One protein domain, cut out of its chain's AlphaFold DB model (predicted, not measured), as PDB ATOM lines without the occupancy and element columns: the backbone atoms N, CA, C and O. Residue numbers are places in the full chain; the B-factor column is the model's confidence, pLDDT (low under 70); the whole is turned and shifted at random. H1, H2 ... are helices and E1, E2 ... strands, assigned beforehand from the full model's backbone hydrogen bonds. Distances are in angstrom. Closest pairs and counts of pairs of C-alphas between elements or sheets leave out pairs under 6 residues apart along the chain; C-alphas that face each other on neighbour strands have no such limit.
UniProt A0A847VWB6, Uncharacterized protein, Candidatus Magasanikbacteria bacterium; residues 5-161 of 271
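This is residues 5 to 161 of the 271 residues of an uncharacterized protein of Candidatus Magasanikbacteria bacterium (UniProt A0A847VWB6). One long, strongly twisted sheet of ten strands curls round the short helix H1, with the long strands E1 and E7 side by side in its middle. H2 is on the opposite face from H1, H3 grazes the sheet beyond the last residue of E7, and H4 is near H1 but not on the sheet. The printed part has 157 residues with four named helices and ten named strands, along the chain E1 E2 E3 H1 E4 E5 E6 H2 E7 H3 E8 E9 E10 H4; the class is mixed, helices and strands. The sheet is mixed, in the order E2 E6 E3 E5 E4 E7 E1 E8 E9 E10. The whole is compact, with a radius of gyration of the C-alphas of 15.8 A and spans of 48 by 32 by 31 A.

The first element is E1, residues 5 to 15, an inner strand that bends by 55 degrees at residue 8. On one side of it is E7, residues 92 to 101, antiparallel at 164 degrees, with N 6 and O 99 2.9 A apart, within hydrogen-bond range. On its other side is E8, residues 116 to 120, parallel at 8 degrees, with N 12 and O 119 at 2.7 A. E8, E9, residues 134 to 139, and the edge strand E10, residues 142 to 144, form a meander, each strand the antiparallel neighbour of the one before; N 118 and O 136 are 2.9 A apart, and N 139 and O 142 2.8 A. E7's other neighbour is E4, residues 49 to 54, antiparallel to it at 145 degrees, with N 51 and O 96 at 2.8 A, within hydrogen-bond range. E4 forms a hairpin with E5, residues 63 to 71, and N 52 and O 64 are 2.8 A apart. E5 bends by 61 degrees at residue 66; its pairing is staggered, residues 63 to 67 with E4 and 68 to 71 with the parallel E3, residues 31 to 35, where N 69 and O 32 are 2.8 A apart. E6, residues 78 to 80, is antiparallel to E3, with N 33 and O 78 at 2.9 A, and parallel to the edge strand E2, residues 18 to 20, with N 79 and O 18 at 2.9 A. H1, residues 36 to 42, is on the sheet; the closest C-alphas of H1 and E8 are those of Ser 42 and Leu 119, 5.5 A apart, and those of H1 and E5 are Lys 36 and Glu 70, 5.6 A apart. H2, residues 83 to 86, is on the opposite face at a height over the sheet of 5.5 A, over none of the strands, but only just: 2 of its 4 C-alphas fall on E6. H3, residues 103 to 110, only grazes the sheet with residues 106 to 110; its closest C-alphas to E9 are those of Tyr 109 and Tyr 139, 7.1 A apart. H4, residues 151 to 156, is near H1. In H1, H3 and H4 every O i to N i+4 pair is within hydrogen-bond range; H2 is too short for such a pair.

E1 begins at C-alpha 5, (230.571, 269.018, 143.645), and is 26.6 A long from first to last C-alpha. E3 is 13.3 A long, E4 16.3 A and E5 22.2 A. E7 is 29.6 A long and ends at C-alpha 101, (236.925, 270.168, 144.289). H1 is 9.9 A long, H3 10.7 A, E8 12.9 A and E9 16.6 A. E2 and E6 are 6.4 A each, E10 is 6.9 A, and H2 is 5.0 A. H4 is 9.0 A long and ends at C-alpha 156, (243.204, 273.971, 157.298).

The two C-alphas farthest apart are those of Gln 25 and Lys 111, 49.8 A. The printed part has no cut. The link from E8 to E9, residues 121 to 133, is long. The mean pLDDT of the printed part is 93.5, that of H4 is 83, and no printed residue is under 70.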
ATOM      1  N   ILE A   5     231.323 268.575 142.469       95.25
ATOM      2  CA  ILE A   5     230.571 269.018 143.645       95.25
ATOM      3  C   ILE A   5     230.649 267.943 144.735       95.25
ATOM      4  O   ILE A   5     230.261 266.800 144.503       95.25
ATOM      5  N   PHE A   6     231.102 268.323 145.928       95.00
ATOM      6  CA  PHE A   6     231.186 267.462 147.112       95.00
ATOM      7  C   PHE A   6     230.403 268.057 148.286       95.00
ATOM      8  O   PHE A   6     230.256 269.277 148.389       95.00
ATOM      9  N   LYS A   7     229.946 267.200 149.208       95.62
ATOM     10  CA  LYS A   7     229.546 267.613 150.564       95.62
ATOM     11  C   LYS A   7     230.766 268.201 151.282       95.62
ATOM     12  O   LYS A   7     231.858 267.646 151.185       95.62
ATOM     13  N   ARG A   8     230.576 269.300 152.016       95.81
ATOM     14  CA  ARG A   8     231.649 269.979 152.762       95.81
ATOM     15  C   ARG A   8     231.440 269.898 154.275       95.81
ATOM     16  O   ARG A   8     232.340 269.445 154.988       95.81
ATOM     17  N   SER A   9     230.270 270.320 154.741       97.69
ATOM     18  CA  SER A   9     229.828 270.217 156.131       97.69
ATOM     19  C   SER A   9     228.358 269.810 156.190       97.69
ATOM     20  O   SER A   9     227.608 270.046 155.238       97.69
ATOM     21  N   ALA A  10     227.934 269.249 157.317       98.38
ATOM     22  CA  ALA A  10     226.530 269.103 157.649       98.38
ATOM     23  C   ALA A  10     226.241 269.363 159.132       98.38
ATOM     24  O   ALA A  10     227.110 269.192 159.991       98.38
ATOM     25  N   ILE A  11     225.002 269.772 159.403       98.56
ATOM     26  CA  ILE A  11     224.416 269.819 160.742       98.56
ATOM     27  C   ILE A  11     223.230 268.857 160.749       98.56
ATOM     28  O   ILE A  11     222.294 269.034 159.974       98.56
ATOM     29  N   HIS A  12     223.274 267.842 161.599       97.94
ATOM     30  CA  HIS A  12     222.259 266.804 161.738       97.94
ATOM     31  C   HIS A  12     221.373 267.078 162.941       97.94
ATOM     32  O   HIS A  12     221.872 267.459 164.001       97.94
ATOM     33  N   ASN A  13     220.082 266.790 162.787       97.31
ATOM     34  CA  ASN A  13     219.081 266.870 163.848       97.31
ATOM     35  C   ASN A  13     218.948 268.281 164.445       97.31
ATOM     36  O   ASN A  13     218.757 268.434 165.649       97.31
ATOM     37  N   LEU A  14     219.067 269.312 163.604       98.12
ATOM     38  CA  LEU A  14     218.832 270.700 163.998       98.12
ATOM     39  C   LEU A  14     217.324 270.953 164.071       98.12
ATOM     40  O   LEU A  14     216.612 270.684 163.101       98.12
ATOM     41  N   VAL A  15     216.842 271.480 165.191       97.88
ATOM     42  CA  VAL A  15     215.423 271.793 165.387       97.88
ATOM     43  C   VAL A  15     215.152 273.228 164.955       97.88
ATOM     44  O   VAL A  15     215.861 274.143 165.372       97.88
ATOM     45  N   ILE A  16     214.123 273.441 164.136       98.12
ATOM     46  CA  ILE A  16     213.607 274.785 163.852       98.12
ATOM     47  C   ILE A  16     212.816 275.259 165.067       98.12
ATOM     48  O   ILE A  16     211.817 274.646 165.426       98.12
ATOM     49  N   THR A  17     213.242 276.348 165.698       98.06
ATOM     50  CA  THR A  17     212.607 276.854 166.927       98.06
ATOM     51  C   THR A  17     211.733 278.077 166.679       98.06
ATOM     52  O   THR A  17     210.978 278.455 167.563       98.06
ATOM     53  N   ASN A  18     211.865 278.728 165.519       97.75
ATOM     54  CA  ASN A  18     211.043 279.878 165.151       97.75
ATOM     55  C   ASN A  18     210.796 279.927 163.633       97.75
ATOM     56  O   ASN A  18     211.698 279.644 162.839       97.75
ATOM     57  N   CYS A  19     209.603 280.352 163.222       97.00
ATOM     58  CA  CYS A  19     209.272 280.652 161.826       97.00
ATOM     59  C   CYS A  19     208.750 282.090 161.691       97.00
ATOM     60  O   CYS A  19     207.595 282.385 162.000       97.00
ATOM     61  N   LYS A  20     209.569 282.998 161.148       94.31
ATOM     62  CA  LYS A  20     209.243 284.430 161.053       94.31
ATOM     63  C   LYS A  20     208.810 284.833 159.642       94.31
ATOM     64  O   LYS A  20     209.482 284.540 158.657       94.31
ATOM     65  N   ASN A  21     207.688 285.553 159.555       87.69
ATOM     66  CA  ASN A  21     207.105 286.048 158.295       87.69
ATOM     67  C   ASN A  21     206.841 287.564 158.274       87.69
ATOM     68  O   ASN A  21     206.413 288.094 157.253       87.69
ATOM     69  N   ILE A  22     207.066 288.256 159.392       87.06
ATOM     70  CA  ILE A  22     206.881 289.704 159.532       87.06
ATOM     71  C   ILE A  22     208.216 290.278 159.980       87.06
ATOM     72  O   ILE A  22     208.794 289.793 160.950       87.06
ATOM     73  N   PHE A  23     208.702 291.296 159.280       90.00
ATOM     74  CA  PHE A  23     210.046 291.831 159.467       90.00
ATOM     75  C   PHE A  23     210.003 293.333 159.698       90.00
ATOM     76  O   PHE A  23     209.194 294.045 159.100       90.00
ATOM     77  N   LYS A  24     210.900 293.817 160.557       86.81
ATOM     78  CA  LYS A  24     211.152 295.253 160.689       86.81
ATOM     79  C   LYS A  24     211.931 295.739 159.470       86.81
ATOM     80  O   LYS A  24     212.645 294.978 158.815       86.81
ATOM     81  N   GLN A  25     211.819 297.030 159.173       79.25
ATOM     82  CA  GLN A  25     212.558 297.630 158.069       79.25
ATOM     83  C   GLN A  25     214.070 297.413 158.247       79.25
ATOM     84  O   GLN A  25     214.642 297.774 159.272       79.25
ATOM     85  N   GLY A  26     214.720 296.853 157.225       78.50
ATOM     86  CA  GLY A  26     216.156 296.567 157.227       78.50
ATOM     87  C   GLY A  26     216.548 295.189 157.768       78.50
ATOM     88  O   GLY A  26     217.716 294.833 157.661       78.50
ATOM     89  N   GLU A  27     215.614 294.393 158.293       89.81
ATOM     90  CA  GLU A  27     215.891 292.986 158.595       89.81
ATOM     91  C   GLU A  27     215.951 292.154 157.307       89.81
ATOM     92  O   GLU A  27     215.183 292.369 156.367       89.81
ATOM     93  N   ILE A  28     216.844 291.160 157.272       92.50
ATOM     94  CA  ILE A  28     216.894 290.197 156.168       92.50
ATOM     95  C   ILE A  28     215.700 289.253 156.283       92.50
ATOM     96  O   ILE A  28     215.544 288.584 157.304       92.50
ATOM     97  N   THR A  29     214.874 289.206 155.239       93.88
ATOM     98  CA  THR A  29     213.561 288.542 155.246       93.88
ATOM     99  C   THR A  29     213.580 287.105 154.726       93.88
ATOM    100  O   THR A  29     212.536 286.469 154.668       93.88
ATOM    101  N   GLU A  30     214.736 286.607 154.297       96.69
ATOM    102  CA  GLU A  30     214.937 285.286 153.692       96.69
ATOM    103  C   GLU A  30     216.146 284.617 154.352       96.69
ATOM    104  O   GLU A  30     216.996 285.314 154.902       96.69
ATOM    105  N   GLY A  31     216.241 283.291 154.299       97.75
ATOM    106  CA  GLY A  31     217.376 282.562 154.870       97.75
ATOM    107  C   GLY A  31     217.040 281.795 156.146       97.75
ATOM    108  O   GLY A  31     215.885 281.702 156.568       97.75
ATOM    109  N   LEU A  32     218.082 281.231 156.751       98.56
ATOM    110  CA  LEU A  32     218.010 280.487 158.005       98.56
ATOM    111  C   LEU A  32     218.969 281.101 159.023       98.56
ATOM    112  O   LEU A  32     220.182 281.072 158.822       98.56
ATOM    113  N   VAL A  33     218.434 281.656 160.107       98.62
ATOM    114  CA  VAL A  33     219.250 282.186 161.207       98.62
ATOM    115  C   VAL A  33     219.700 281.033 162.086       98.62
ATOM    116  O   VAL A  33     218.871 280.213 162.478       98.62
ATOM    117  N   ILE A  34     220.995 280.963 162.391       98.62
ATOM    118  CA  ILE A  34     221.582 279.887 163.197       98.62
ATOM    119  C   ILE A  34     222.550 280.485 164.225       98.62
ATOM    120  O   ILE A  34     223.353 281.344 163.851       98.62
ATOM    121  N   PRO A  35     222.548 280.000 165.481       98.50
ATOM    122  CA  PRO A  35     223.507 280.412 166.499       98.50
ATOM    123  C   PRO A  35     224.964 280.340 166.023       98.50
ATOM    124  O   PRO A  35     225.412 279.316 165.485       98.50
ATOM    125  N   LYS A  36     225.727 281.413 166.254       97.94
ATOM    126  CA  LYS A  36     227.138 281.534 165.842       97.94
ATOM    127  C   LYS A  36     228.023 280.389 166.350       97.94
ATOM    128  O   LYS A  36     228.922 279.944 165.635       97.94
ATOM    129  N   ALA A  37     227.761 279.830 167.531       96.81
ATOM    130  CA  ALA A  37     228.486 278.676 168.058       96.81
ATOM    131  C   ALA A  37     228.261 277.404 167.225       96.81
ATOM    132  O   ALA A  37     229.219 276.661 166.991       96.81
ATOM    133  N   ILE A  38     227.034 277.174 166.739       98.06
ATOM    134  CA  ILE A  38     226.686 276.034 165.875       98.06
ATOM    135  C   ILE A  38     227.337 276.209 164.498       98.06
ATOM    136  O   ILE A  38     227.971 275.275 163.998       98.06
ATOM    137  N   LEU A  39     227.258 277.410 163.915       97.56
ATOM    138  CA  LEU A  39     227.927 277.743 162.650       97.56
ATOM    139  C   LEU A  39     229.443 277.526 162.746       97.56
ATOM    140  O   LEU A  39     230.032 276.797 161.946       97.56
ATOM    141  N   ARG A  40     230.073 278.054 163.799       95.75
ATOM    142  CA  ARG A  40     231.512 277.901 164.044       95.75
ATOM    143  C   ARG A  40     231.922 276.435 164.198       95.75
ATOM    144  O   ARG A  40     232.938 276.031 163.639       95.75
ATOM    145  N   LYS A  41     231.160 275.642 164.959       96.38
ATOM    146  CA  LYS A  41     231.472 274.225 165.218       96.38
ATOM    147  C   LYS A  41     231.256 273.336 163.989       96.38
ATOM    148  O   LYS A  41     231.984 272.367 163.808       96.38
ATOM    149  N   SER A  42     230.305 273.688 163.125       96.75
ATOM    150  CA  SER A  42     230.050 273.003 161.848       96.75
ATOM    151  C   SER A  42     230.917 273.513 160.688       96.75
ATOM    152  O   SER A  42     230.845 272.980 159.576       96.75
ATOM    153  N   ASP A  43     231.762 274.520 160.933       96.44
ATOM    154  CA  ASP A  43     232.537 275.220 159.910       96.44
ATOM    155  C   ASP A  43     231.643 275.746 158.772       96.44
ATOM    156  O   ASP A  43     231.970 275.616 157.596       96.44
ATOM    157  N   ILE A  44     230.476 276.295 159.091       97.06
ATOM    158  CA  ILE A  44     229.595 276.976 158.137       97.06
ATOM    159  C   ILE A  44     229.736 278.477 158.369       97.06
ATOM    160  O   ILE A  44     229.728 278.934 159.509       97.06
ATOM    161  N   LEU A  45     229.915 279.238 157.292       96.19
ATOM    162  CA  LEU A  45     230.109 280.685 157.377       96.19
ATOM    163  C   LEU A  45     228.800 281.440 157.109       96.19
ATOM    164  O   LEU A  45     227.952 280.926 156.377       96.19
ATOM    165  N   PRO A  46     228.636 282.665 157.644       97.00
ATOM    166  CA  PRO A  46     227.509 283.522 157.288       97.00
ATOM    167  C   PRO A  46     227.416 283.682 155.768       97.00
ATOM    168  O   PRO A  46     228.446 283.731 155.096       97.00
ATOM    169  N   TRP A  47     226.193 283.761 155.245       97.81
ATOM    170  CA  TRP A  47     225.882 283.869 153.813       97.81
ATOM    171  C   TRP A  47     226.203 282.629 152.971       97.81
ATOM    172  O   TRP A  47     225.972 282.635 151.762       97.81
ATOM    173  N   GLU A  48     226.697 281.546 153.569       98.00
ATOM    174  CA  GLU A  48     226.953 280.301 152.849       98.00
ATOM    175  C   GLU A  48     225.635 279.626 152.431       98.00
ATOM    176  O   GLU A  48     224.684 279.537 153.213       98.00
ATOM    177  N   GLN A  49     225.574 279.137 151.189       98.38
ATOM    178  CA  GLN A  49     224.439 278.373 150.683       98.38
ATOM    179  C   GLN A  49     224.367 277.009 151.372       98.38
ATOM    180  O   GLN A  49     225.350 276.262 151.427       98.38
ATOM    181  N   VAL A  50     223.169 276.641 151.809       98.56
ATOM    182  CA  VAL A  50     222.884 275.355 152.442       98.56
ATOM    183  C   VAL A  50     221.682 274.688 151.786       98.56
ATOM    184  O   VAL A  50     220.751 275.347 151.323       98.56
ATOM    185  N   ILE A  51     221.697 273.361 151.746       98.31
ATOM    186  CA  ILE A  51     220.513 272.547 151.479       98.31
ATOM    187  C   ILE A  51     219.921 272.189 152.836       98.31
ATOM    188  O   ILE A  51     220.575 271.508 153.620       98.31
ATOM    189  N   VAL A  52     218.696 272.627 153.103       97.62
ATOM    190  CA  VAL A  52     217.930 272.241 154.287       97.62
ATOM    191  C   VAL A  52     217.050 271.059 153.912       97.62
ATOM    192  O   VAL A  52     216.282 271.129 152.955       97.62
ATOM    193  N   THR A  53     217.179 269.967 154.656       95.31
ATOM    194  CA  THR A  53     216.386 268.750 154.501       95.31
ATOM    195  C   THR A  53     215.494 268.584 155.719       95.31
ATOM    196  O   THR A  53     216.005 268.517 156.832       95.31
ATOM    197  N   LYS A  54     214.182 268.477 155.522       93.25
ATOM    198  CA  LYS A  54     213.229 268.094 156.562       93.25
ATOM    199  C   LYS A  54     213.271 266.576 156.756       93.25
ATOM    200  O   LYS A  54     213.090 265.828 155.795       93.25
ATOM    201  N   ILE A  55     213.539 266.128 157.980       88.69
ATOM    202  CA  ILE A  55     213.747 264.706 158.307       88.69
ATOM    203  C   ILE A  55     212.423 264.024 158.669       88.69
ATOM    204  O   ILE A  55     212.189 262.886 158.284       88.69
ATOM    205  N   ASN A  56     211.526 264.734 159.349       78.00
ATOM    206  CA  ASN A  56     210.229 264.237 159.819       78.00
ATOM    207  C   ASN A  56     209.069 264.518 158.836       78.00
ATOM    208  O   ASN A  56     207.913 264.628 159.241       78.00
ATOM    209  N   GLY A  57     209.369 264.704 157.546       71.75
ATOM    210  CA  GLY A  57     208.368 264.955 156.506       71.75
ATOM    211  C   GLY A  57     207.783 263.665 155.923       71.75
ATOM    212  O   GLY A  57     208.463 262.647 155.855       71.75
ATOM    213  N   ASN A  58     206.539 263.724 155.447       73.06
ATOM    214  CA  ASN A  58     205.850 262.617 154.769       73.06
ATOM    215  C   ASN A  58     205.708 262.829 153.246       73.06
ATOM    216  O   ASN A  58     204.943 262.122 152.596       73.06
ATOM    217  N   ASN A  59     206.417 263.808 152.672       75.44
ATOM    218  CA  ASN A  59     206.390 264.114 151.243       75.44
ATOM    219  C   ASN A  59     207.782 263.970 150.600       75.44
ATOM    220  O   ASN A  59     208.816 264.036 151.262       75.44
ATOM    221  N   TRP A  60     207.811 263.782 149.278       75.94
ATOM    222  CA  TRP A  60     209.064 263.669 148.521       75.94
ATOM    223  C   TRP A  60     209.800 265.015 148.388       75.94
ATOM    224  O   TRP A  60     211.018 265.044 148.214       75.94
ATOM    225  N   ILE A  61     209.076 266.137 148.508       82.31
ATOM    226  CA  ILE A  61     209.644 267.492 148.543       82.31
ATOM    227  C   ILE A  61     210.050 267.823 149.979       82.31
ATOM    228  O   ILE A  61     209.396 268.595 150.675       82.31
ATOM    229  N   ASN A  62     211.160 267.241 150.416       89.81
ATOM    230  CA  ASN A  62     211.695 267.446 151.757       89.81
ATOM    231  C   ASN A  62     212.989 268.269 151.769       89.81
ATOM    232  O   ASN A  62     213.668 268.311 152.790       89.81
ATOM    233  N   ARG A  63     213.356 268.909 150.651       93.25
ATOM    234  CA  ARG A  63     214.590 269.692 150.518       93.25
ATOM    235  C   ARG A  63     214.342 271.062 149.917       93.25
ATOM    236  O   ARG A  63     213.605 271.195 148.947       93.25
ATOM    237  N   ILE A  64     215.049 272.054 150.444       95.38
ATOM    238  CA  ILE A  64     215.055 273.424 149.938       95.38
ATOM    239  C   ILE A  64     216.466 274.005 150.069       95.38
ATOM    240  O   ILE A  64     217.161 273.765 151.056       95.38
ATOM    241  N   LYS A  65     216.930 274.739 149.055       97.56
ATOM    242  CA  LYS A  65     218.187 275.497 149.139       97.56
ATOM    243  C   LYS A  65     217.912 276.856 149.755       97.56
ATOM    244  O   LYS A  65     216.897 277.463 149.449       97.56
ATOM    245  N   THR A  66     218.828 277.348 150.568       98.31
ATOM    246  CA  THR A  66     218.784 278.694 151.145       98.31
ATOM    247  C   THR A  66     220.201 279.129 151.516       98.31
ATOM    248  O   THR A  66     221.169 278.498 151.089       98.31
ATOM    249  N   PHE A  67     220.354 280.192 152.292       98.44
ATOM    250  CA  PHE A  67     221.622 280.616 152.876       98.44
ATOM    251  C   PHE A  67     221.482 280.819 154.385       98.44
ATOM    252  O   PHE A  67     220.377 281.018 154.897       98.44
ATOM    253  N   VAL A  68     222.604 280.758 155.097       98.25
ATOM    254  CA  VAL A  68     222.620 280.969 156.548       98.25
ATOM    255  C   VAL A  68     222.863 282.424 156.921       98.25
ATOM    256  O   VAL A  68     223.635 283.136 156.278       98.25
ATOM    257  N   ILE A  69     222.226 282.842 158.005       97.56
ATOM    258  CA  ILE A  69     222.438 284.116 158.680       97.56
ATOM    259  C   ILE A  69     222.982 283.796 160.069       97.56
ATOM    260  O   ILE A  69     222.508 282.872 160.733       97.56
ATOM    261  N   GLU A  70     223.983 284.548 160.509       97.50
ATOM    262  CA  GLU A  70     224.498 284.411 161.868       97.50
ATOM    263  C   GLU A  70     223.493 284.963 162.884       97.50
ATOM    264  O   GLU A  70     222.989 286.076 162.729       97.50
ATOM    265  N   GLY A  71     223.191 284.165 163.905       97.56
ATOM    266  CA  GLY A  71     222.351 284.530 165.039       97.56
ATOM    267  C   GLY A  71     223.091 284.439 166.371       97.56
ATOM    268  O   GLY A  71     224.252 284.025 166.447       97.56
ATOM    269  N   GLU A  72     222.390 284.804 167.440       97.62
ATOM    270  CA  GLU A  72     222.925 284.745 168.800       97.62
ATOM    271  C   GLU A  72     222.989 283.319 169.360       97.62
ATOM    272  O   GLU A  72     222.277 282.417 168.924       97.62
ATOM    273  N   ASP A  73     223.843 283.123 170.367       97.19
ATOM    274  CA  ASP A  73     224.040 281.836 171.047       97.19
ATOM    275  C   ASP A  73     222.945 281.558 172.086       97.19
ATOM    276  O   ASP A  73     223.207 281.410 173.276       97.19
ATOM    277  N   ASN A  74     221.697 281.509 171.624       96.69
ATOM    278  CA  ASN A  74     220.502 281.299 172.446       96.69
ATOM    279  C   ASN A  74     219.661 280.089 171.997       96.69
ATOM    280  O   ASN A  74     218.514 279.955 172.412       96.69
ATOM    281  N   GLY A  75     220.210 279.233 171.127       95.81
ATOM    282  CA  GLY A  75     219.526 278.047 170.595       95.81
ATOM    283  C   GLY A  75     218.501 278.338 169.493       95.81
ATOM    284  O   GLY A  75     218.060 277.415 168.803       95.81
ATOM    285  N   ILE A  76     218.169 279.616 169.258       98.00
ATOM    286  CA  ILE A  76     217.141 279.997 168.291       98.00
ATOM    287  C   ILE A  76     217.636 279.753 166.868       98.00
ATOM    288  O   ILE A  76     218.542 280.425 166.377       98.00
ATOM    289  N   VAL A  77     216.963 278.834 166.185       98.50
ATOM    290  CA  VAL A  77     217.096 278.596 164.751       98.50
ATOM    291  C   VAL A  77     215.819 279.083 164.076       98.50
ATOM    292  O   VAL A  77     214.754 278.481 164.231       98.50
ATOM    293  N   GLU A  78     215.921 280.193 163.344       98.56
ATOM    294  CA  GLU A  78     214.770 280.899 162.773       98.56
ATOM    295  C   GLU A  78     214.723 280.751 161.251       98.56
ATOM    296  O   GLU A  78     215.584 281.268 160.532       98.56
ATOM    297  N   ALA A  79     213.685 280.082 160.754       98.25
ATOM    298  CA  ALA A  79     213.363 280.058 159.335       98.25
ATOM    299  C   ALA A  79     212.666 281.366 158.930       98.25
ATOM    300  O   ALA A  79     211.770 281.845 159.632       98.25
ATOM    301  N   ARG A  80     213.057 281.936 157.785       97.88
ATOM    302  CA  ARG A  80     212.527 283.209 157.273       97.88
ATOM    303  C   ARG A  80     211.996 283.082 155.850       97.88
ATOM    304  O   ARG A  80     212.471 282.252 155.080       97.88
ATOM    305  N   GLY A  81     211.047 283.943 155.492       95.75
ATOM    306  CA  GLY A  81     210.618 284.148 154.107       95.75
ATOM    307  C   GLY A  81     209.998 282.910 153.466       95.75
ATOM    308  O   GLY A  81     208.975 282.399 153.913       95.75
ATOM    309  N   SER A  82     210.590 282.428 152.378       96.00
ATOM    310  CA  SER A  82     210.141 281.193 151.726       96.00
ATOM    311  C   SER A  82     210.355 279.952 152.597       96.00
ATOM    312  O   SER A  82     209.573 278.998 152.529       96.00
ATOM    313  N   LEU A  83     211.388 279.962 153.445       96.81
ATOM    314  CA  LEU A  83     211.744 278.824 154.282       96.81
ATOM    315  C   LEU A  83     210.739 278.611 155.416       96.81
ATOM    316  O   LEU A  83     210.401 277.472 155.714       96.81
ATOM    317  N   SER A  84     210.199 279.679 156.003       96.50
ATOM    318  CA  SER A  84     209.157 279.622 157.048       96.50
ATOM    319  C   SER A  84     207.783 279.183 156.532       96.50
ATOM    320  O   SER A  84     206.885 278.914 157.325       96.50
ATOM    321  N   LYS A  85     207.584 279.138 155.209       94.56
ATOM    322  CA  LYS A  85     206.420 278.490 154.580       94.56
ATOM    323  C   LYS A  85     206.660 276.999 154.340       94.56
ATOM    324  O   LYS A  85     205.707 276.228 154.280       94.56
ATOM    325  N   PHE A  86     207.926 276.610 154.186       93.31
ATOM    326  CA  PHE A  86     208.352 275.229 153.965       93.31
ATOM    327  C   PHE A  86     208.514 274.445 155.280       93.31
ATOM    328  O   PHE A  86     208.171 273.265 155.341       93.31
ATOM    329  N   LEU A  87     209.013 275.102 156.327       94.94
ATOM    330  CA  LEU A  87     209.261 274.535 157.653       94.94
ATOM    331  C   LEU A  87     208.264 275.060 158.685       94.94
ATOM    332  O   LEU A  87     207.658 276.120 158.520       94.94
ATOM    333  N   LYS A  88     208.133 274.319 159.780       94.88
ATOM    334  CA  LYS A  88     207.376 274.685 160.977       94.88
ATOM    335  C   LYS A  88     208.276 274.609 162.205       94.88
ATOM    336  O   LYS A  88     209.275 273.892 162.206       94.88
ATOM    337  N   GLU A  89     207.892 275.319 163.256       96.44
ATOM    338  CA  GLU A  89     208.501 275.142 164.573       96.44
ATOM    339  C   GLU A  89     208.390 273.679 165.020       96.44
ATOM    340  O   GLU A  89     207.372 273.021 164.799       96.44
ATOM    341  N   GLY A  90     209.471 273.162 165.600       95.38
ATOM    342  CA  GLY A  90     209.627 271.758 165.967       95.38
ATOM    343  C   GLY A  90     210.081 270.841 164.825       95.38
ATOM    344  O   GLY A  90     210.360 269.671 165.079       95.38
ATOM    345  N   ASP A  91     210.190 271.322 163.579       95.38
ATOM    346  CA  ASP A  91     210.714 270.491 162.492       95.38
ATOM    347  C   ASP A  91     212.172 270.097 162.749       95.38
ATOM    348  O   ASP A  91     213.030 270.945 163.011       95.38
ATOM    349  N   LEU A  92     212.459 268.802 162.598       95.69
ATOM    350  CA  LEU A  92     213.812 268.264 162.662       95.69
ATOM    351  C   LEU A  92     214.453 268.308 161.274       95.69
ATOM    352  O   LEU A  92     213.894 267.798 160.295       95.69
ATOM    353  N   THR A  93     215.643 268.897 161.183       97.00
ATOM    354  CA  THR A  93     216.300 269.179 159.907       97.00
ATOM    355  C   THR A  93     217.749 268.702 159.842       97.00
ATOM    356  O   THR A  93     218.438 268.545 160.851       97.00
ATOM    357  N   CYS A  94     218.214 268.467 158.614       97.44
ATOM    358  CA  CYS A  94     219.622 268.299 158.270       97.44
ATOM    359  C   CYS A  94     220.034 269.417 157.308       97.44
ATOM    360  O   CYS A  94     219.376 269.635 156.290       97.44
ATOM    361  N   LEU A  95     221.119 270.119 157.615       98.25
ATOM    362  CA  LEU A  95     221.691 271.156 156.762       98.25
ATOM    363  C   LEU A  95     222.940 270.605 156.098       98.25
ATOM    364  O   LEU A  95     223.774 270.019 156.778       98.25
ATOM    365  N   ILE A  96     223.096 270.815 154.795       98.56
ATOM    366  CA  ILE A  96     224.239 270.314 154.025       98.56
ATOM    367  C   ILE A  96     224.845 271.457 153.221       98.56
ATOM    368  O   ILE A  96     224.156 272.105 152.430       98.56
ATOM    369  N   THR A  97     226.148 271.668 153.373       98.38
ATOM    370  CA  THR A  97     226.919 272.592 152.537       98.38
ATOM    371  C   THR A  97     227.700 271.835 151.477       98.38
ATOM    372  O   THR A  97     228.027 270.650 151.623       98.38
ATOM    373  N   ARG A  98     227.996 272.525 150.376       97.56
ATOM    374  CA  ARG A  98     228.702 271.957 149.226       97.56
ATOM    375  C   ARG A  98     229.971 272.744 148.923       97.56
ATOM    376  O   ARG A  98     230.062 273.929 149.223       97.56
ATOM    377  N   THR A  99     230.923 272.076 148.290       96.56
ATOM    378  CA  THR A  99     232.168 272.651 147.766       96.56
ATOM    379  C   THR A  99     232.403 272.163 146.341       96.56
ATOM    380  O   THR A  99     231.854 271.135 145.937       96.56
ATOM    381  N   LEU A 100     233.237 272.883 145.593       95.50
ATOM    382  CA  LEU A 100     233.836 272.397 144.355       95.50
ATOM    383  C   LEU A 100     235.259 271.939 144.631       95.50
ATOM    384  O   LEU A 100     236.043 272.713 145.176       95.50
ATOM    385  N   LEU A 101     235.571 270.703 144.245       93.19
ATOM    386  CA  LEU A 101     236.925 270.168 144.289       93.19
ATOM    387  C   LEU A 101     237.526 270.140 142.889       93.19
ATOM    388  O   LEU A 101     236.928 269.586 141.960       93.19
ATOM    389  N   ASP A 102     238.725 270.695 142.753       92.94
ATOM    390  CA  ASP A 102     239.549 270.533 141.563       92.94
ATOM    391  C   ASP A 102     240.256 269.160 141.531       92.94
ATOM    392  O   ASP A 102     240.142 268.328 142.437       92.94
ATOM    393  N   LYS A 103     241.027 268.894 140.468       93.69
ATOM    394  CA  LYS A 103     241.752 267.622 140.309       93.69
ATOM    395  C   LYS A 103     242.715 267.331 141.473       93.69
ATOM    396  O   LYS A 103     242.854 266.166 141.847       93.69
ATOM    397  N   LYS A 104     243.394 268.341 142.026       91.19
ATOM    398  CA  LYS A 104     244.341 268.176 143.144       91.19
ATOM    399  C   LYS A 104     243.583 267.865 144.433       91.19
ATOM    400  O   LYS A 104     243.964 266.947 145.156       91.19
ATOM    401  N   GLU A 105     242.483 268.562 144.683       92.19
ATOM    402  CA  GLU A 105     241.638 268.355 145.860       92.19
ATOM    403  C   GLU A 105     240.937 266.990 145.837       92.19
ATOM    404  O   GLU A 105     240.879 266.308 146.859       92.19
ATOM    405  N   VAL A 106     240.508 266.511 144.666       92.06
ATOM    406  CA  VAL A 106     239.980 265.143 144.509       92.06
ATOM    407  C   VAL A 106     241.042 264.088 144.839       92.06
ATOM    408  O   VAL A 106     240.722 263.057 145.433       92.06
ATOM    409  N   VAL A 107     242.316 264.318 144.496       92.38
ATOM    410  CA  VAL A 107     243.414 263.421 144.898       92.38
ATOM    411  C   VAL A 107     243.607 263.434 146.416       92.38
ATOM    412  O   VAL A 107     243.844 262.376 146.995       92.38
ATOM    413  N   LEU A 108     243.477 264.591 147.074       91.31
ATOM    414  CA  LEU A 108     243.516 264.674 148.538       91.31
ATOM    415  C   LEU A 108     242.348 263.920 149.176       91.31
ATOM    416  O   LEU A 108     242.570 263.150 150.109       91.31
ATOM    417  N   TYR A 109     241.134 264.074 148.644       90.94
ATOM    418  CA  TYR A 109     239.963 263.314 149.082       90.94
ATOM    419  C   TYR A 109     240.201 261.803 148.985       90.94
ATOM    420  O   TYR A 109     240.067 261.101 149.981       90.94
ATOM    421  N   LYS A 110     240.668 261.311 147.828       91.31
ATOM    422  CA  LYS A 110     240.978 259.884 147.611       91.31
ATOM    423  C   LYS A 110     242.095 259.338 148.506       91.31
ATOM    424  O   LYS A 110     242.235 258.130 148.627       91.31
ATOM    425  N   LYS A 111     242.913 260.215 149.088       93.69
ATOM    426  CA  LYS A 111     243.978 259.867 150.038       93.69
ATOM    427  C   LYS A 111     243.557 260.082 151.495       93.69
ATOM    428  O   LYS A 111     244.433 260.145 152.354       93.69
ATOM    429  N   ASN A 112     242.261 260.253 151.771       91.12
ATOM    430  CA  ASN A 112     241.719 260.514 153.108       91.12
ATOM    431  C   ASN A 112     242.319 261.772 153.765       91.12
ATOM    432  O   ASN A 112     242.536 261.820 154.973       91.12
ATOM    433  N   LYS A 113     242.623 262.799 152.960       89.88
ATOM    434  CA  LYS A 113     243.196 264.083 153.411       89.88
ATOM    435  C   LYS A 113     242.244 265.265 153.256       89.88
ATOM    436  O   LYS A 113     242.615 266.384 153.593       89.88
ATOM    437  N   PHE A 114     241.036 265.035 152.750       90.31
ATOM    438  CA  PHE A 114     239.997 266.055 152.673       90.31
ATOM    439  C   PHE A 114     238.958 265.803 153.776       90.31
ATOM    440  O   PHE A 114     238.213 264.830 153.665       90.31
ATOM    441  N   PRO A 115     238.919 266.622 154.842       92.31
ATOM    442  CA  PRO A 115     237.963 266.425 155.925       92.31
ATOM    443  C   PRO A 115     236.538 266.774 155.479       92.31
ATOM    444  O   PRO A 115     236.331 267.711 154.709       92.31
ATOM    445  N   ILE A 116     235.541 266.089 156.020       94.12
ATOM    446  CA  ILE A 116     234.121 266.459 155.962       94.12
ATOM    447  C   ILE A 116     233.646 266.629 157.403       94.12
ATOM    448  O   ILE A 116     233.967 265.805 158.254       94.12
ATOM    449  N   PHE A 117     232.946 267.726 157.687       97.00
ATOM    450  CA  PHE A 117     232.478 268.046 159.037       97.00
ATOM    451  C   PHE A 117     231.028 267.600 159.205       97.00
ATOM    452  O   PHE A 117     230.170 268.009 158.427       97.00
ATOM    453  N   ASP A 118     230.747 266.820 160.240       97.56
ATOM    454  CA  ASP A 118     229.410 266.342 160.576       97.56
ATOM    455  C   ASP A 118     229.093 266.676 162.032       97.56
ATOM    456  O   ASP A 118     229.478 265.962 162.957       97.56
ATOM    457  N   LEU A 119     228.401 267.796 162.238       98.06
ATOM    458  CA  LEU A 119     227.902 268.193 163.549       98.06
ATOM    459  C   LEU A 119     226.532 267.556 163.772       98.06
ATOM    460  O   LEU A 119     225.657 267.734 162.939       98.06
ATOM    461  N   GLY A 120     226.310 266.849 164.873       97.31
ATOM    462  CA  GLY A 120     225.022 266.224 165.169       97.31
ATOM    463  C   GLY A 120     224.523 266.518 166.573       97.31
ATOM    464  O   GLY A 120     225.309 266.598 167.516       97.31
ATOM    465  N   PHE A 121     223.209 266.644 166.702       97.75
ATOM    466  CA  PHE A 121     222.506 266.634 167.981       97.75
ATOM    467  C   PHE A 121     221.843 265.266 168.203       97.75
ATOM    468  O   PHE A 121     221.518 264.563 167.240       97.75
ATOM    469  N   ASP A 122     221.661 264.874 169.465       95.44
ATOM    470  CA  ASP A 122     220.862 263.696 169.828       95.44
ATOM    471  C   ASP A 122     219.394 263.967 169.434       95.44
ATOM    472  O   ASP A 122     218.813 264.924 169.949       95.44
ATOM    473  N   PRO A 123     218.803 263.203 168.496       91.88
ATOM    474  CA  PRO A 123     217.477 263.506 167.958       91.88
ATOM    475  C   PRO A 123     216.353 263.339 168.987       91.88
ATOM    476  O   PRO A 123     215.330 264.004 168.856       91.88
ATOM    477  N   ASP A 124     216.543 262.502 170.010       91.50
ATOM    478  CA  ASP A 124     215.519 262.229 171.022       91.50
ATOM    479  C   ASP A 124     215.555 263.267 172.154       91.50
ATOM    480  O   ASP A 124     214.562 263.493 172.851       91.50
ATOM    481  N   LYS A 125     216.708 263.922 172.345       95.19
ATOM    482  CA  LYS A 125     216.927 264.910 173.413       95.19
ATOM    483  C   LYS A 125     216.935 266.353 172.927       95.19
ATOM    484  O   LYS A 125     216.692 267.251 173.733       95.19
ATOM    485  N   ASN A 126     217.241 266.602 171.653       95.81
ATOM    486  CA  ASN A 126     217.336 267.960 171.135       95.81
ATOM    487  C   ASN A 126     215.948 268.578 170.963       95.81
ATOM    488  O   ASN A 126     215.163 268.119 170.137       95.81
ATOM    489  N   LYS A 127     215.664 269.643 171.714       93.31
ATOM    490  CA  LYS A 127     214.394 270.384 171.621       93.31
ATOM    491  C   LYS A 127     214.582 271.831 171.176       93.31
ATOM    492  O   LYS A 127     213.705 272.386 170.528       93.31
ATOM    493  N   ASP A 128     215.718 272.423 171.517       94.50
ATOM    494  CA  ASP A 128     215.982 273.860 171.402       94.50
ATOM    495  C   ASP A 128     217.420 274.174 170.950       94.50
ATOM    496  O   ASP A 128     217.845 275.323 170.973       94.50
ATOM    497  N   ASN A 129     218.181 273.159 170.525       97.81
ATOM    498  CA  ASN A 129     219.571 273.270 170.078       97.81
ATOM    499  C   ASN A 129     220.567 273.756 171.148       97.81
ATOM    500  O   ASN A 129     221.687 274.135 170.797       97.81
ATOM    501  N   LEU A 130     220.200 273.722 172.435       96.69
ATOM    502  CA  LEU A 130     221.085 274.096 173.547       96.69
ATOM    503  C   LEU A 130     221.857 272.910 174.142       96.69
ATOM    504  O   LEU A 130     222.807 273.110 174.900       96.69
ATOM    505  N   ILE A 131     221.482 271.677 173.796       94.94
ATOM    506  CA  ILE A 131     222.177 270.478 174.272       94.94
ATOM    507  C   ILE A 131     223.572 270.334 173.642       94.94
ATOM    508  O   ILE A 131     223.883 270.916 172.598       94.94
ATOM    509  N   GLU A 132     224.417 269.495 174.245       93.69
ATOM    510  CA  GLU A 132     225.724 269.193 173.668       93.69
ATOM    511  C   GLU A 132     225.577 268.511 172.297       93.69
ATOM    512  O   GLU A 132     224.942 267.469 172.141       93.69
ATOM    513  N   SER A 133     226.210 269.111 171.291       95.44
ATOM    514  CA  SER A 133     226.364 268.526 169.959       95.44
ATOM    515  C   SER A 133     227.656 267.715 169.853       95.44
ATOM    516  O   SER A 133     228.678 268.064 170.446       95.44
ATOM    517  N   ARG A 134     227.663 266.684 169.011       96.38
ATOM    518  CA  ARG A 134     228.844 265.881 168.677       96.38
ATOM    519  C   ARG A 134     229.384 266.288 167.312       96.38
ATOM    520  O   ARG A 134     228.625 266.319 166.351       96.38
ATOM    521  N   LEU A 135     230.676 266.593 167.209       97.50
ATOM    522  CA  LEU A 135     231.326 266.844 165.919       97.50
ATOM    523  C   LEU A 135     232.123 265.613 165.495       97.50
ATOM    524  O   LEU A 135     233.124 265.282 166.126       97.50
ATOM    525  N   ASP A 136     231.713 264.978 164.407       96.94
ATOM    526  CA  ASP A 136     232.478 263.920 163.760       96.94
ATOM    527  C   ASP A 136     233.166 264.469 162.504       96.94
ATOM    528  O   ASP A 136     232.598 265.289 161.781       96.94
ATOM    529  N   ILE A 137     234.386 264.006 162.228       95.25
ATOM    530  CA  ILE A 137     235.123 264.341 161.007       95.25
ATOM    531  C   ILE A 137     235.354 263.082 160.183       95.25
ATOM    532  O   ILE A 137     235.942 262.108 160.662       95.25
ATOM    533  N   GLU A 138     234.918 263.119 158.930       92.88
ATOM    534  CA  GLU A 138     235.032 262.015 157.979       92.88
ATOM    535  C   GLU A 138     236.115 262.295 156.928       92.88
ATOM    536  O   GLU A 138     236.264 263.416 156.442       92.88
ATOM    537  N   TYR A 139     236.874 261.261 156.580       91.50
ATOM    538  CA  TYR A 139     237.960 261.261 155.606       91.50
ATOM    539  C   TYR A 139     237.864 259.988 154.761       91.50
ATOM    540  O   TYR A 139     238.499 258.994 155.098       91.50
ATOM    541  N   GLY A 140     237.078 260.001 153.684       83.00
ATOM    542  CA  GLY A 140     236.888 258.814 152.839       83.00
ATOM    543  C   GLY A 140     236.407 257.602 153.648       83.00
ATOM    544  O   GLY A 140     235.238 257.545 154.011       83.00
ATOM    545  N   ASP A 141     237.301 256.656 153.938       85.75
ATOM    546  CA  ASP A 141     237.037 255.444 154.734       85.75
ATOM    547  C   ASP A 141     237.267 255.600 156.256       85.75
ATOM    548  O   ASP A 141     236.899 254.722 157.037       85.75
ATOM    549  N   LYS A 142     237.848 256.718 156.708       90.81
ATOM    550  CA  LYS A 142     238.166 256.983 158.118       90.81
ATOM    551  C   LYS A 142     237.180 257.968 158.741       90.81
ATOM    552  O   LYS A 142     236.856 258.996 158.155       90.81
ATOM    553  N   LYS A 143     236.785 257.726 159.995       93.69
ATOM    554  CA  LYS A 143     235.957 258.644 160.796       93.69
ATOM    555  C   LYS A 143     236.564 258.877 162.176       93.69
ATOM    556  O   LYS A 143     236.876 257.925 162.885       93.69
ATOM    557  N   ILE A 144     236.712 260.141 162.560       94.31
ATOM    558  CA  ILE A 144     237.108 260.566 163.907       94.31
ATOM    559  C   ILE A 144     235.854 261.100 164.594       94.31
ATOM    560  O   ILE A 144     235.206 262.001 164.066       94.31
ATOM    561  N   ARG A 145     235.489 260.524 165.739       94.62
ATOM    562  CA  ARG A 145     234.249 260.864 166.447       94.62
ATOM    563  C   ARG A 145     234.496 261.854 167.577       94.62
ATOM    564  O   ARG A 145     235.562 261.832 168.182       94.62
ATOM    565  N   ASP A 146     233.480 262.662 167.857       93.81
ATOM    566  CA  ASP A 146     233.408 263.570 169.009       93.81
ATOM    567  C   ASP A 146     234.650 264.461 169.220       93.81
ATOM    568  O   ASP A 146     235.251 264.530 170.295       93.81
ATOM    569  N   ILE A 147     235.059 265.168 168.163       93.56
ATOM    570  CA  ILE A 147     236.185 266.101 168.227       93.56
ATOM    571  C   ILE A 147     235.828 267.302 169.105       93.56
ATOM    572  O   ILE A 147     234.980 268.126 168.755       93.56
ATOM    573  N   LYS A 148     236.563 267.460 170.210       88.88
ATOM    574  CA  LYS A 148     236.433 268.619 171.107       88.88
ATOM    575  C   LYS A 148     237.224 269.843 170.625       88.88
ATOM    576  O   LYS A 148     236.714 270.961 170.675       88.88
ATOM    577  N   ASN A 149     238.444 269.657 170.106       87.12
ATOM    578  CA  ASN A 149     239.275 270.751 169.582       87.12
ATOM    579  C   ASN A 149     239.321 270.752 168.046       87.12
ATOM    580  O   ASN A 149     240.117 270.049 167.431       87.12
ATOM    581  N   PHE A 150     238.474 271.577 167.431       86.50
ATOM    582  CA  PHE A 150     238.322 271.666 165.976       86.50
ATOM    583  C   PHE A 150     238.971 272.916 165.354       86.50
ATOM    584  O   PHE A 150     238.942 273.083 164.136       86.50
ATOM    585  N   LYS A 151     239.573 273.810 166.156       85.19
ATOM    586  CA  LYS A 151     240.092 275.110 165.677       85.19
ATOM    587  C   LYS A 151     241.189 274.959 164.619       85.19
ATOM    588  O   LYS A 151     241.212 275.712 163.646       85.19
ATOM    589  N   THR A 152     242.091 273.997 164.803       82.38
ATOM    590  CA  THR A 152     243.166 273.690 163.846       82.38
ATOM    591  C   THR A 152     242.600 273.134 162.541       82.38
ATOM    592  O   THR A 152     242.938 273.631 161.474       82.38
ATOM    593  N   LEU A 153     241.634 272.215 162.620       83.88
ATOM    594  CA  LEU A 153     240.970 271.635 161.449       83.88
ATOM    595  C   LEU A 153     240.208 272.679 160.622       83.88
ATOM    596  O   LEU A 153     240.227 272.632 159.396       83.88
ATOM    597  N   VAL A 154     239.562 273.652 161.272       82.44
ATOM    598  CA  VAL A 154     238.913 274.779 160.577       82.44
ATOM    599  C   VAL A 154     239.944 275.656 159.864       82.44
ATOM    600  O   VAL A 154     239.699 276.109 158.746       82.44
ATOM    601  N   LYS A 155     241.118 275.884 160.471       81.12
ATOM    602  CA  LYS A 155     242.197 276.665 159.848       81.12
ATOM    603  C   LYS A 155     242.651 276.036 158.529       81.12
ATOM    604  O   LYS A 155     242.803 276.764 157.550       81.12
ATOM    605  N   ASP A 156     242.772 274.714 158.489       80.69
ATOM    606  CA  ASP A 156     243.204 273.971 157.298       80.69
ATOM    607  C   ASP A 156     242.148 273.966 156.176       80.69
ATOM    608  O   ASP A 156     242.450 273.683 155.018       80.69
ATOM    609  N   ARG A 157     240.902 274.329 156.499       88.69
ATOM    610  CA  ARG A 157     239.756 274.367 155.575       88.69
ATOM    611  C   ARG A 157     239.450 275.749 155.009       88.69
ATOM    612  O   ARG A 157     238.529 275.883 154.204       88.69
ATOM    613  N   LYS A 158     240.204 276.782 155.397       85.50
ATOM    614  CA  LYS A 158     239.975 278.172 154.956       85.50
ATOM    615  C   LYS A 158     240.071 278.360 153.444       85.50
ATOM    616  O   LYS A 158     239.444 279.259 152.902       85.50
ATOM    617  N   GLU A 159     240.841 277.511 152.775       88.12
ATOM    618  CA  GLU A 159     241.074 277.605 151.335       88.12
ATOM    619  C   GLU A 159     240.079 276.784 150.500       88.12
ATOM    620  O   GLU A 159     240.152 276.815 149.272       88.12
ATOM    621  N   ILE A 160     239.147 276.072 151.143       91.06
ATOM    622  CA  ILE A 160     238.117 275.290 150.457       91.06
ATOM    623  C   ILE A 160     237.058 276.241 149.896       91.06
ATOM    624  O   ILE A 160     236.529 277.096 150.610       91.06
ATOM    625  N   LYS A 161     236.728 276.069 148.613       95.31
ATOM    626  CA  LYS A 161     235.685 276.843 147.933       95.31
ATOM    627  C   LYS A 161     234.312 276.619 148.574       95.31
ATOM    628  O   LYS A 161     233.937 275.511 148.944       95.31
TER     629      LYS A 161